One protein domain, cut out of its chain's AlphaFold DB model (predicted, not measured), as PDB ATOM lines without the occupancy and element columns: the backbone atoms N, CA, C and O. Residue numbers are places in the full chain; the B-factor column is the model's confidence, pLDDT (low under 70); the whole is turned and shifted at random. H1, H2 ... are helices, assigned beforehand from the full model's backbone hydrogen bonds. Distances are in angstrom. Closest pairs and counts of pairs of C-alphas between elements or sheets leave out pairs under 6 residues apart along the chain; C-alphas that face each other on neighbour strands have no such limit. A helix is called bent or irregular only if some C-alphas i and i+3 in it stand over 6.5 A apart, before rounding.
ATOM      1  N   GLY A  41     177.821  36.541  31.869       39.22
ATOM      2  CA  GLY A  41     176.375  36.801  31.843       39.22
ATOM      3  C   GLY A  41     175.386  35.739  31.341       39.22
ATOM      4  O   GLY A  41     174.227  36.091  31.132       39.22
ATOM      5  N   ASP A  42     175.754  34.469  31.156       39.12
ATOM      6  CA  ASP A  42     174.794  33.460  30.687       39.12
ATOM      7  C   ASP A  42     173.981  32.842  31.843       39.12
ATOM      8  O   ASP A  42     174.458  32.030  32.643       39.12
ATOM      9  N   ASN A  43     172.700  33.206  31.903       43.56
ATOM     10  CA  ASN A  43     171.703  32.736  32.869       43.56
ATOM     11  C   ASN A  43     171.493  31.198  32.816       43.56
ATOM     12  O   ASN A  43     170.945  30.595  33.743       43.56
ATOM     13  N   SER A  44     171.995  30.529  31.769       47.56
ATOM     14  CA  SER A  44     172.142  29.066  31.673       47.56
ATOM     15  C   SER A  44     172.980  28.467  32.814       47.56
ATOM     16  O   SER A  44     172.734  27.336  33.243       47.56
ATOM     17  N   MET A  45     173.935  29.234  33.363       59.81
ATOM     18  CA  MET A  45     174.754  28.814  34.505       59.81
ATOM     19  C   MET A  45     173.967  28.724  35.818       59.81
ATOM     20  O   MET A  45     174.385  27.998  36.723       59.81
ATOM     21  N   GLU A  46     172.842  29.435  35.950       75.62
ATOM     22  CA  GLU A  46     172.068  29.478  37.197       75.62
ATOM     23  C   GLU A  46     171.488  28.092  37.529       75.62
ATOM     24  O   GLU A  46     171.638  27.604  38.650       75.62
ATOM     25  N   VAL A  47     170.937  27.397  36.525       84.56
ATOM     26  CA  VAL A  47     170.326  26.058  36.667       84.56
ATOM     27  C   VAL A  47     171.310  25.048  37.248       84.56
ATOM     28  O   VAL A  47     170.965  24.277  38.143       84.56
ATOM     29  N   ALA A  48     172.557  25.091  36.779       85.44
ATOM     30  CA  ALA A  48     173.618  24.201  37.231       85.44
ATOM     31  C   ALA A  48     174.022  24.431  38.699       85.44
ATOM     32  O   ALA A  48     174.567  23.527  39.338       85.44
ATOM     33  N   ARG A  49     173.754  25.625  39.246       86.81
ATOM     34  CA  ARG A  49     174.045  25.988  40.642       86.81
ATOM     35  C   ARG A  49     172.898  25.647  41.596       86.81
ATOM     36  O   ARG A  49     173.138  25.512  42.796       86.81
ATOM     37  N   MET A  50     171.677  25.465  41.086       86.62
ATOM     38  CA  MET A  50     170.500  25.140  41.895       86.62
ATOM     39  C   MET A  50     170.610  23.727  42.482       86.62
ATOM     40  O   MET A  50     170.575  22.734  41.754       86.62
ATOM     41  N   SER A  51     170.674  23.611  43.814       81.81
ATOM     42  CA  SER A  51     170.807  22.311  44.496       81.81
ATOM     43  C   SER A  51     169.654  21.349  44.222       81.81
ATOM     44  O   SER A  51     169.840  20.128  44.244       81.81
ATOM     45  N   ASP A  52     168.468  21.891  43.961       83.94
ATOM     46  CA  ASP A  52     167.251  21.109  43.754       83.94
ATOM     47  C   ASP A  52     167.223  20.452  42.381       83.94
ATOM     48  O   ASP A  52     166.717  19.337  42.253       83.94
ATOM     49  N   LEU A  53     167.823  21.090  41.378       85.12
ATOM     50  CA  LEU A  53     167.895  20.589  40.008       85.12
ATOM     51  C   LEU A  53     169.195  19.814  39.777       85.12
ATOM     52  O   LEU A  53     169.158  18.654  39.362       85.12
ATOM     53  N   CYS A  54     170.327  20.417  40.145       86.50
ATOM     54  CA  CYS A  54     171.679  19.919  39.902       86.50
ATOM     55  C   CYS A  54     172.457  19.729  41.222       86.50
ATOM     56  O   CYS A  54     173.431  20.431  41.504       86.50
ATOM     57  N   PRO A  55     172.055  18.763  42.067       86.69
ATOM     58  CA  PRO A  55     172.697  18.518  43.353       86.69
ATOM     59  C   PRO A  55     174.182  18.172  43.200       86.69
ATOM     60  O   PRO A  55     174.562  17.213  42.529       86.69
ATOM     61  N   LEU A  56     175.031  18.915  43.907       86.81
ATOM     62  CA  LEU A  56     176.481  18.694  43.908       86.81
ATOM     63  C   LEU A  56     176.897  17.370  44.569       86.81
ATOM     64  O   LEU A  56     178.030  16.939  44.402       86.81
ATOM     65  N   THR A  57     175.994  16.723  45.309       83.88
ATOM     66  CA  THR A  57     176.255  15.482  46.055       83.88
ATOM     67  C   THR A  57     176.474  14.252  45.181       83.88
ATOM     68  O   THR A  57     176.992  13.253  45.681       83.88
ATOM     69  N   TYR A  58     176.083  14.302  43.907       83.62
ATOM     70  CA  TYR A  58     176.380  13.253  42.932       83.62
ATOM     71  C   TYR A  58     177.822  13.358  42.475       83.62
ATOM     72  O   TYR A  58     178.372  14.449  42.459       83.62
ATOM     73  N   THR A  59     178.443  12.260  42.065       78.69
ATOM     74  CA  THR A  59     179.807  12.264  41.511       78.69
ATOM     75  C   THR A  59     179.780  12.485  40.002       78.69
ATOM     76  O   THR A  59     180.481  13.367  39.510       78.69
ATOM     77  N   ASN A  60     178.877  11.790  39.304       79.62
ATOM     78  CA  ASN A  60     178.727  11.792  37.849       79.62
ATOM     79  C   ASN A  60     177.388  12.430  37.413       79.62
ATOM     80  O   ASN A  60     176.352  12.193  38.036       79.62
ATOM     81  N   TRP A  61     177.388  13.203  36.323       79.94
ATOM     82  CA  TRP A  61     176.175  13.768  35.710       79.94
ATOM     83  C   TRP A  61     175.200  12.690  35.221       79.94
ATOM     84  O   TRP A  61     173.979  12.827  35.349       79.94
ATOM     85  N   LYS A  62     175.730  11.567  34.718       81.12
ATOM     86  CA  LYS A  62     174.934  10.393  34.334       81.12
ATOM     87  C   LYS A  62     174.132   9.843  35.520       81.12
ATOM     88  O   LYS A  62     173.017   9.375  35.318       81.12
ATOM     89  N   ALA A  63     174.639  10.011  36.747       79.31
ATOM     90  CA  ALA A  63     173.981   9.610  37.990       79.31
ATOM     91  C   ALA A  63     172.879  10.581  38.466       79.31
ATOM     92  O   ALA A  63     172.245  10.317  39.487       79.31
ATOM     93  N   ILE A  64     172.551  11.629  37.694       78.00
ATOM     94  CA  ILE A  64     171.398  12.521  37.918       78.00
ATOM     95  C   ILE A  64     170.185  12.148  37.013       78.00
ATOM     96  O   ILE A  64     169.529  13.036  36.475       78.00
ATOM     97  N   PRO A  65     169.800  10.869  36.778       65.69
ATOM     98  CA  PRO A  65     168.758  10.559  35.797       65.69
ATOM     99  C   PRO A  65     167.360  10.965  36.279       65.69
ATOM    100  O   PRO A  65     166.551  11.440  35.486       65.69
ATOM    101  N   LYS A  66     167.085  10.866  37.589       68.50
ATOM    102  CA  LYS A  66     165.759  11.169  38.160       68.50
ATOM    103  C   LYS A  66     165.351  12.638  38.000       68.50
ATOM    104  O   LYS A  66     164.161  12.924  37.977       68.50
ATOM    105  N   LYS A  67     166.317  13.555  37.868       70.88
ATOM    106  CA  LYS A  67     166.057  15.001  37.788       70.88
ATOM    107  C   LYS A  67     166.189  15.586  36.382       70.88
ATOM    108  O   LYS A  67     165.787  16.725  36.190       70.88
ATOM    109  N   LYS A  68     166.660  14.823  35.381       80.19
ATOM    110  CA  LYS A  68     166.778  15.305  33.987       80.19
ATOM    111  C   LYS A  68     165.448  15.825  33.436       80.19
ATOM    112  O   LYS A  68     165.408  16.914  32.880       80.19
ATOM    113  N   LYS A  69     164.346  15.109  33.694       83.62
ATOM    114  CA  LYS A  69     162.992  15.547  33.309       83.62
ATOM    115  C   LYS A  69     162.600  16.874  33.970       83.62
ATOM    116  O   LYS A  69     162.047  17.744  33.308       83.62
ATOM    117  N   THR A  70     162.919  17.046  35.251       87.81
ATOM    118  CA  THR A  70     162.648  18.282  36.004       87.81
ATOM    119  C   THR A  70     163.503  19.448  35.508       87.81
ATOM    120  O   THR A  70     162.990  20.550  35.353       87.81
ATOM    121  N   ILE A  71     164.781  19.198  35.204       88.75
ATOM    122  CA  ILE A  71     165.689  20.177  34.592       88.75
ATOM    123  C   ILE A  71     165.133  20.623  33.235       88.75
ATOM    124  O   ILE A  71     165.036  21.818  32.981       88.75
ATOM    125  N   TRP A  72     164.703  19.681  32.391       89.62
ATOM    126  CA  TRP A  72     164.123  19.991  31.083       89.62
ATOM    127  C   TRP A  72     162.838  20.815  31.183       89.62
ATOM    128  O   TRP A  72     162.691  21.816  30.487       89.62
ATOM    129  N   ALA A  73     161.936  20.451  32.098       89.62
ATOM    130  CA  ALA A  73     160.726  21.226  32.358       89.62
ATOM    131  C   ALA A  73     161.043  22.651  32.846       89.62
ATOM    132  O   ALA A  73     160.389  23.606  32.432       89.62
ATOM    133  N   TYR A  74     162.068  22.808  33.693       90.06
ATOM    134  CA  TYR A  74     162.522  24.119  34.157       90.06
ATOM    135  C   TYR A  74     163.076  24.977  33.013       90.06
ATOM    136  O   TYR A  74     162.721  26.150  32.902       90.06
ATOM    137  N   VAL A  75     163.907  24.391  32.145       89.19
ATOM    138  CA  VAL A  75     164.467  25.082  30.975       89.19
ATOM    139  C   VAL A  75     163.351  25.525  30.033       89.19
ATOM    140  O   VAL A  75     163.279  26.705  29.715       89.19
ATOM    141  N   ASN A  76     162.419  24.637  29.675       88.62
ATOM    142  CA  ASN A  76     161.313  24.975  28.768       88.62
ATOM    143  C   ASN A  76     160.330  26.004  29.339       88.62
ATOM    144  O   ASN A  76     159.628  26.671  28.586       88.62
ATOM    145  N   LYS A  77     160.268  26.155  30.667       90.31
ATOM    146  CA  LYS A  77     159.484  27.222  31.299       90.31
ATOM    147  C   LYS A  77     160.109  28.605  31.084       90.31
ATOM    148  O   LYS A  77     159.384  29.594  31.066       90.31
ATOM    149  N   ARG A  78     161.441  28.689  30.983       88.00
ATOM    150  CA  ARG A  78     162.183  29.956  30.848       88.00
ATOM    151  C   ARG A  78     162.610  30.263  29.415       88.00
ATOM    152  O   ARG A  78     162.780  31.429  29.081       88.00
ATOM    153  N   TYR A  79     162.777  29.238  28.588       86.56
ATOM    154  CA  TYR A  79     163.343  29.340  27.250       86.56
ATOM    155  C   TYR A  79     162.497  28.558  26.249       86.56
ATOM    156  O   TYR A  79     162.021  27.462  26.541       86.56
ATOM    157  N   ILE A  80     162.354  29.095  25.038       88.56
ATOM    158  CA  ILE A  80     161.699  28.397  23.929       88.56
ATOM    159  C   ILE A  80     162.771  27.570  23.215       88.56
ATOM    160  O   ILE A  80     163.449  28.060  22.312       88.56
ATOM    161  N   VAL A  81     162.961  26.325  23.655       87.19
ATOM    162  CA  VAL A  81     163.964  25.414  23.089       87.19
ATOM    163  C   VAL A  81     163.270  24.338  22.247       87.19
ATOM    164  O   VAL A  81     162.395  23.637  22.754       87.19
ATOM    165  N   PRO A  82     163.653  24.156  20.969       88.94
ATOM    166  CA  PRO A  82     163.185  23.029  20.171       88.94
ATOM    167  C   PRO A  82     163.588  21.693  20.805       88.94
ATOM    168  O   PRO A  82     164.703  21.557  21.302       88.94
ATOM    169  N   GLU A  83     162.744  20.666  20.702       88.75
ATOM    170  CA  GLU A  83     163.018  19.350  21.302       88.75
ATOM    171  C   GLU A  83     164.350  18.736  20.832       88.75
ATOM    172  O   GLU A  83     165.089  18.156  21.628       88.75
ATOM    173  N   LYS A  84     164.728  18.970  19.567       90.00
ATOM    174  CA  LYS A  84     166.029  18.561  19.010       90.00
ATOM    175  C   LYS A  84     167.241  19.102  19.786       90.00
ATOM    176  O   LYS A  84     168.277  18.450  19.795       90.00
ATOM    177  N   GLY A  85     167.105  20.250  20.454       86.50
ATOM    178  CA  GLY A  85     168.162  20.891  21.244       86.50
ATOM    179  C   GLY A  85     168.296  20.349  22.669       86.50
ATOM    180  O   GLY A  85     169.146  20.811  23.424       86.50
ATOM    181  N   GLN A  86     167.479  19.369  23.071       88.44
ATOM    182  CA  GLN A  86     167.511  18.830  24.433       88.44
ATOM    183  C   GLN A  86     168.885  18.260  24.813       88.44
ATOM    184  O   GLN A  86     169.346  18.442  25.942       88.44
ATOM    185  N   LYS A  87     169.545  17.570  23.876       89.19
ATOM    186  CA  LYS A  87     170.881  17.005  24.108       89.19
ATOM    187  C   LYS A  87     171.907  18.104  24.380       89.19
ATOM    188  O   LYS A  87     172.647  17.996  25.356       89.19
ATOM    189  N   ASP A  88     171.882  19.168  23.584       87.31
ATOM    190  CA  ASP A  88     172.801  20.302  23.712       87.31
ATOM    191  C   ASP A  88     172.582  21.044  25.034       87.31
ATOM    192  O   ASP A  88     173.535  21.329  25.754       87.31
ATOM    193  N   VAL A  89     171.322  21.254  25.428       88.56
ATOM    194  CA  VAL A  89     170.981  21.840  26.733       88.56
ATOM    195  C   VAL A  89     171.557  21.013  27.881       88.56
ATOM    196  O   VAL A  89     172.162  21.564  28.800       88.56
ATOM    197  N   TYR A  90     171.412  19.685  27.851       88.69
ATOM    198  CA  TYR A  90     172.007  18.847  28.893       88.69
ATOM    199  C   TYR A  90     173.536  18.890  28.884       88.69
ATOM    200  O   TYR A  90     174.124  18.801  29.962       88.69
ATOM    201  N   ALA A  91     174.173  19.017  27.718       87.12
ATOM    202  CA  ALA A  91     175.622  19.166  27.617       87.12
ATOM    203  C   ALA A  91     176.092  20.489  28.243       87.12
ATOM    204  O   ALA A  91     176.996  20.474  29.078       87.12
ATOM    205  N   ILE A  92     175.411  21.598  27.940       87.38
ATOM    206  CA  ILE A  92     175.691  22.926  28.510       87.38
ATOM    207  C   ILE A  92     175.535  22.908  30.035       87.38
ATOM    208  O   ILE A  92     176.422  23.355  30.763       87.38
ATOM    209  N   ILE A  93     174.434  22.345  30.547       89.69
ATOM    210  CA  ILE A  93     174.197  22.281  31.997       89.69
ATOM    211  C   ILE A  93     175.215  21.360  32.680       89.69
ATOM    212  O   ILE A  93     175.687  21.682  33.770       89.69
ATOM    213  N   ASN A  94     175.573  20.232  32.058       89.62
ATOM    214  CA  ASN A  94     176.604  19.335  32.577       89.62
ATOM    215  C   ASN A  94     177.948  20.058  32.718       89.62
ATOM    216  O   ASN A  94     178.563  20.016  33.785       89.62
ATOM    217  N   ASP A  95     178.382  20.749  31.668       86.38
ATOM    218  CA  ASP A  95     179.625  21.516  31.675       86.38
ATOM    219  C   ASP A  95     179.589  22.625  32.742       86.38
ATOM    220  O   ASP A  95     180.458  22.683  33.617       86.38
ATOM    221  N   ALA A  96     178.513  23.415  32.800       89.12
ATOM    222  CA  ALA A  96     178.325  24.425  33.844       89.12
ATOM    223  C   ALA A  96     178.352  23.825  35.267       89.12
ATOM    224  O   ALA A  96     178.948  24.401  36.182       89.12
ATOM    225  N   TRP A  97     177.761  22.645  35.469       90.06
ATOM    226  CA  TRP A  97     177.763  21.944  36.756       90.06
ATOM    227  C   TRP A  97     179.157  21.432  37.139       90.06
ATOM    228  O   TRP A  97     179.572  21.563  38.297       90.06
ATOM    229  N   ARG A  98     179.916  20.897  36.174       88.88
ATOM    230  CA  ARG A  98     181.315  20.479  36.368       88.88
ATOM    231  C   ARG A  98     182.206  21.666  36.721       88.88
ATOM    232  O   ARG A  98     182.951  21.585  37.701       88.88
ATOM    233  N   ARG A  99     182.070  22.783  36.002       87.88
ATOM    234  CA  ARG A  99     182.774  24.044  36.295       87.88
ATOM    235  C   ARG A  99     182.444  24.558  37.687       87.88
ATOM    236  O   ARG A  99     183.347  24.900  38.449       87.88
ATOM    237  N   TYR A 100     181.166  24.546  38.064       90.12
ATOM    238  CA  TYR A 100     180.752  24.978  39.394       90.12
ATOM    239  C   TYR A 100     181.366  24.098  40.489       90.12
ATOM    240  O   TYR A 100     181.961  24.611  41.436       90.12
ATOM    241  N   LYS A 101     181.332  22.769  40.341       88.06
ATOM    242  CA  LYS A 101     182.017  21.852  41.267       88.06
ATOM    243  C   LYS A 101     183.513  22.107  41.374       88.06
ATOM    244  O   LYS A 101     184.049  22.079  42.484       88.06
ATOM    245  N   TRP A 102     184.179  22.323  40.243       88.31
ATOM    246  CA  TRP A 102     185.598  22.650  40.213       88.31
ATOM    247  C   TRP A 102     185.877  23.941  40.987       88.31
ATOM    248  O   TRP A 102     186.757  23.947  41.848       88.31
ATOM    249  N   LEU A 103     185.072  24.986  40.776       89.88
ATOM    250  CA  LEU A 103     185.181  26.256  41.493       89.88
ATOM    251  C   LEU A 103     185.027  26.059  43.008       89.88
ATOM    252  O   LEU A 103     185.833  26.573  43.786       89.88
ATOM    253  N   ILE A 104     184.050  25.252  43.434       91.00
ATOM    254  CA  ILE A 104     183.866  24.920  44.852       91.00
ATOM    255  C   ILE A 104     185.080  24.174  45.414       91.00
ATOM    256  O   ILE A 104     185.560  24.503  46.503       91.00
ATOM    257  N   LYS A 105     185.621  23.198  44.676       89.06
ATOM    258  CA  LYS A 105     186.824  22.463  45.089       89.06
ATOM    259  C   LYS A 105     188.024  23.406  45.216       89.06
ATOM    260  O   LYS A 105     188.689  23.386  46.251       89.06
ATOM    261  N   LYS A 106     188.252  24.275  44.229       88.69
ATOM    262  CA  LYS A 106     189.350  25.254  44.209       88.69
ATOM    263  C   LYS A 106     189.269  26.238  45.382       88.69
ATOM    264  O   LYS A 106     190.231  26.416  46.131       88.69
ATOM    265  N   ASN A 107     188.103  26.848  45.577       89.56
ATOM    266  CA  ASN A 107     187.944  27.951  46.526       89.56
ATOM    267  C   ASN A 107     187.743  27.488  47.973       89.56
ATOM    268  O   ASN A 107     188.075  28.234  48.895       89.56
ATOM    269  N   HIS A 108     187.223  26.274  48.187       90.38
ATOM    270  CA  HIS A 108     186.817  25.821  49.521       90.38
ATOM    271  C   HIS A 108     187.451  24.507  49.970       90.38
ATOM    272  O   HIS A 108     187.530  24.279  51.172       90.38
ATOM    273  N   PHE A 109     187.924  23.647  49.065       89.44
ATOM    274  CA  PHE A 109     188.608  22.412  49.460       89.44
ATOM    275  C   PHE A 109     190.126  22.560  49.433       89.44
ATOM    276  O   PHE A 109     190.782  22.262  50.429       89.44
ATOM    277  N   THR A 110     190.699  23.035  48.328       88.12
ATOM    278  CA  THR A 110     192.160  23.165  48.190       88.12
ATOM    279  C   THR A 110     192.714  24.387  48.913       88.12
ATOM    280  O   THR A 110     193.848  24.345  49.375       88.12
ATOM    281  N   LYS A 111     191.914  25.453  49.063       90.19
ATOM    282  CA  LYS A 111     192.330  26.699  49.727       90.19
ATOM    283  C   LYS A 111     192.644  26.531  51.218       90.19
ATOM    284  O   LYS A 111     193.551  27.181  51.723       90.19
ATOM    285  N   TYR A 112     191.895  25.683  51.928       89.44
ATOM    286  CA  TYR A 112     192.032  25.519  53.379       89.44
ATOM    287  C   TYR A 112     192.669  24.179  53.738       89.44
ATOM    288  O   TYR A 112     192.327  23.129  53.175       89.44
ATOM    289  N   ARG A 113     193.559  24.202  54.735       86.62
ATOM    290  CA  ARG A 113     194.330  23.024  55.154       86.62
ATOM    291  C   ARG A 113     193.453  22.000  55.869       86.62
ATOM    292  O   ARG A 113     193.531  20.809  55.576       86.62
ATOM    293  N   ASN A 114     192.590  22.469  56.770       88.69
ATOM    294  CA  ASN A 114     191.871  21.612  57.709       88.69
ATOM    295  C   ASN A 114     190.369  21.555  57.412       88.69
ATOM    296  O   ASN A 114     189.764  22.549  57.018       88.69
ATOM    297  N   LEU A 115     189.728  20.412  57.690       88.62
ATOM    298  CA  LEU A 115     188.285  20.235  57.464       88.62
ATOM    299  C   LEU A 115     187.441  21.281  58.206       88.62
ATOM    300  O   LEU A 115     186.476  21.791  57.648       88.62
ATOM    301  N   ARG A 116     187.826  21.641  59.435       90.31
ATOM    302  CA  ARG A 116     187.130  22.663  60.231       90.31
ATOM    303  C   ARG A 116     187.077  24.014  59.511       90.31
ATOM    304  O   ARG A 116     186.026  24.643  59.478       90.31
ATOM    305  N   GLU A 117     188.186  24.438  58.913       91.75
ATOM    306  CA  GLU A 117     188.258  25.693  58.157       91.75
ATOM    307  C   GLU A 117     187.458  25.616  56.859       91.75
ATOM    308  O   GLU A 117     186.752  26.567  56.527       91.75
ATOM    309  N   ARG A 118     187.504  24.471  56.165       92.31
ATOM    310  CA  ARG A 118     186.686  24.232  54.965       92.31
ATOM    311  C   ARG A 118     185.202  24.394  55.279       92.31
ATOM    312  O   ARG A 118     184.522  25.148  54.598       92.31
ATOM    313  N   LEU A 119     184.727  23.736  56.342       91.44
ATOM    314  CA  LEU A 119     183.330  23.790  56.787       91.44
ATOM    315  C   LEU A 119     182.906  25.180  57.272       91.44
ATOM    316  O   LEU A 119     181.773  25.577  57.013       91.44
ATOM    317  N   LYS A 120     183.805  25.930  57.926       92.75
ATOM    318  CA  LYS A 120     183.544  27.318  58.341       92.75
ATOM    319  C   LYS A 120     183.342  28.243  57.138       92.75
ATOM    320  O   LYS A 120     182.487  29.116  57.182       92.75
ATOM    321  N   ASN A 121     184.105  28.039  56.068       92.12
ATOM    322  CA  ASN A 121     184.054  28.854  54.855       92.12
ATOM    323  C   ASN A 121     183.129  28.241  53.793       92.12
ATOM    324  O   ASN A 121     183.495  28.170  52.622       92.12
ATOM    325  N   ARG A 122     181.952  27.753  54.189       92.62
ATOM    326  CA  ARG A 122     180.931  27.246  53.261       92.62
ATOM    327  C   ARG A 122     180.326  28.408  52.450       92.62
ATOM    328  O   ARG A 122     179.989  29.418  53.058       92.62
ATOM    329  N   PRO A 123     180.112  28.266  51.129       90.12
ATOM    330  CA  PRO A 123     179.314  29.220  50.353       90.12
ATOM    331  C   PRO A 123     177.848  29.253  50.794       90.12
ATOM    332  O   PRO A 123     177.239  28.193  50.965       90.12
ATOM    333  N   ASP A 124     177.248  30.441  50.867       86.56
ATOM    334  CA  ASP A 124     175.854  30.610  51.311       86.56
ATOM    335  C   ASP A 124     174.849  29.826  50.453       86.56
ATOM    336  O   ASP A 124     173.920  29.220  50.983       86.56
ATOM    337  N   GLY A 125     175.098  29.736  49.142       83.19
ATOM    338  CA  GLY A 125     174.236  29.037  48.182       83.19
ATOM    339  C   GLY A 125     174.268  27.502  48.235       83.19
ATOM    340  O   GLY A 125     173.585  26.860  47.441       83.19
ATOM    341  N   ILE A 126     175.056  26.879  49.121       86.94
ATOM    342  CA  ILE A 126     175.152  25.411  49.215       86.94
ATOM    343  C   ILE A 126     174.690  24.942  50.585       86.94
ATOM    344  O   ILE A 126     175.330  25.257  51.581       86.94
ATOM    345  N   LEU A 127     173.664  24.088  50.644       88.81
ATOM    346  CA  LEU A 127     173.204  23.467  51.893       88.81
ATOM    347  C   LEU A 127     174.351  22.812  52.676       88.81
ATOM    348  O   LEU A 127     175.166  22.071  52.121       88.81
ATOM    349  N   GLU A 128     174.381  23.030  53.992       90.00
ATOM    350  CA  GLU A 128     175.460  22.549  54.861       90.00
ATOM    351  C   GLU A 128     175.650  21.027  54.779       90.00
ATOM    352  O   GLU A 128     176.780  20.546  54.677       90.00
ATOM    353  N   ALA A 129     174.554  20.264  54.744       89.12
ATOM    354  CA  ALA A 129     174.598  18.811  54.598       89.12
ATOM    355  C   ALA A 129     175.266  18.373  53.279       89.12
ATOM    356  O   ALA A 129     176.097  17.462  53.267       89.12
ATOM    357  N   HIS A 130     174.953  19.051  52.169       88.75
ATOM    358  CA  HIS A 130     175.564  18.775  50.865       88.75
ATOM    359  C   HIS A 130     177.050  19.127  50.866       88.75
ATOM    360  O   HIS A 130     177.876  18.349  50.385       88.75
ATOM    361  N   PHE A 131     177.391  20.272  51.452       91.12
ATOM    362  CA  PHE A 131     178.766  20.733  51.541       91.12
ATOM    363  C   PHE A 131     179.633  19.797  52.394       91.12
ATOM    364  O   PHE A 131     180.714  19.398  51.961       91.12
ATOM    365  N   LYS A 132     179.137  19.344  53.555       91.38
ATOM    366  CA  LYS A 132     179.810  18.326  54.382       91.38
ATOM    367  C   LYS A 132     180.067  17.043  53.596       91.38
ATOM    368  O   LYS A 132     181.189  16.538  53.607       91.38
ATOM    369  N   LYS A 133     179.061  16.545  52.869       90.31
ATOM    370  CA  LYS A 133     179.188  15.336  52.042       90.31
ATOM    371  C   LYS A 133     180.270  15.486  50.965       90.31
ATOM    372  O   LYS A 133     181.077  14.577  50.798       90.31
ATOM    373  N   LEU A 134     180.333  16.639  50.294       90.50
ATOM    374  CA  LEU A 134     181.380  16.958  49.313       90.50
ATOM    375  C   LEU A 134     182.780  16.971  49.928       90.50
ATOM    376  O   LEU A 134     183.699  16.358  49.385       90.50
ATOM    377  N   MET A 135     182.946  17.648  51.070       90.94
ATOM    378  CA  MET A 135     184.241  17.720  51.748       90.94
ATOM    379  C   MET A 135     184.736  16.333  52.164       90.94
ATOM    380  O   MET A 135     185.925  16.052  52.038       90.94
ATOM    381  N   THR A 136     183.840  15.469  52.644       89.50
ATOM    382  CA  THR A 136     184.175  14.080  52.983       89.50
ATOM    383  C   THR A 136     184.542  13.281  51.736       89.50
ATOM    384  O   THR A 136     185.576  12.620  51.735       89.50
ATOM    385  N   TYR A 137     183.762  13.399  50.659       88.38
ATOM    386  CA  TYR A 137     184.018  12.697  49.401       88.38
ATOM    387  C   TYR A 137     185.409  13.001  48.827       88.38
ATOM    388  O   TYR A 137     186.172  12.089  48.520       88.38
ATOM    389  N   TRP A 138     185.793  14.277  48.749       88.38
ATOM    390  CA  TRP A 138     187.105  14.665  48.217       88.38
ATOM    391  C   TRP A 138     188.291  14.288  49.115       88.38
ATOM    392  O   TRP A 138     189.439  14.404  48.683       88.38
TER     393      TRP A 138
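Overview. This is residues 41 to 138 of the 177 residues of the protein "Putative transposase, Ptta/En/Spm, plant" of Medicago truncatula (UniProt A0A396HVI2). One long helix, H3, runs nearly the length of the domain like a spine, and the other parts lie along one side of it: H1 packs on its middle, H2 lies near its first end, and the small helical hairpin of H4 and H5 lies near its last end. A 15-residue stretch with no named element, residues 50 to 64, joins H1 to H2. The printed part has 98 residues, with five named helices in the order H1, H2, H3, H4, H5 and no named strand; the class is all helix. The whole is only just compact, close to loose, with a radius of gyration of the C-alphas of 14.6 A, and its outline is elongated, spanning 47 by 28 by 17 A.

Along the chain. H3, residues 83 to 110, is 39.8 A long, from C-alpha 83 at (163.018, 19.350, 21.302) to C-alpha 110 at (192.160, 23.165, 48.190). It is irregular, with C-alphas 84 and 87 7.2 A apart. H2, residues 65 to 78, is 21.1 A long and is irregular too, with C-alphas 66 and 69 7.1 A apart. H1, residues 44 to 49, is 9.7 A long and begins at C-alpha 44 at (172.142, 29.066, 31.673); it is neither bent nor irregular, but only just: C-alphas 44 and 47 are 6.1 A apart. H4, residues 115 to 120, is 8.6 A long. H5, residues 128 to 137, is 14.1 A long and ends at C-alpha 137 at (184.018, 12.697, 49.401).

Arrangement. H1 and H3 touch, the same way at a steep tilt of 50 degrees; H3 does so with residues 92 to 100 alone, and the closest C-alphas, of Ala 48 and Trp 97, are 4.7 A apart. H2 is close to H3 but not clearly touching, with C-alphas of Trp 72 and Gln 86 closest at 7.6 A; their lines are only just about perpendicular, at 72 degrees. H4 and H5 form a hairpin and touch, opposite ways at a shallow tilt of 23 degrees, with C-alphas of Leu 119 and Lys 132 closest at 6.9 A. H5 is close to H3 but not clearly touching, about perpendicular at 79 degrees, with C-alphas of Phe 109 and Met 135 closest at 6.8 A. H1 and H2 are each apart from H4 and H5. Each O i to N i+4 pair is within hydrogen-bond range in H4 and H5, against 8 of 10 in H2, 21 of 24 in H3 and 0 of 2 in H1, where 2 of 3 O i to N i+3 pairs are within range.

Size, cuts and confidence. The C-alphas farthest apart, of Pro 82 and Asn 114, are 47.3 A apart. The printed part has no cut. The link from H1 to H2 is long, those from H2 to H3 and H3 to H4 are tight, and that from H4 to H5 is short. The mean pLDDT of the printed part is 84.9; residues 41 to 45 and 65 to 66 are under 70.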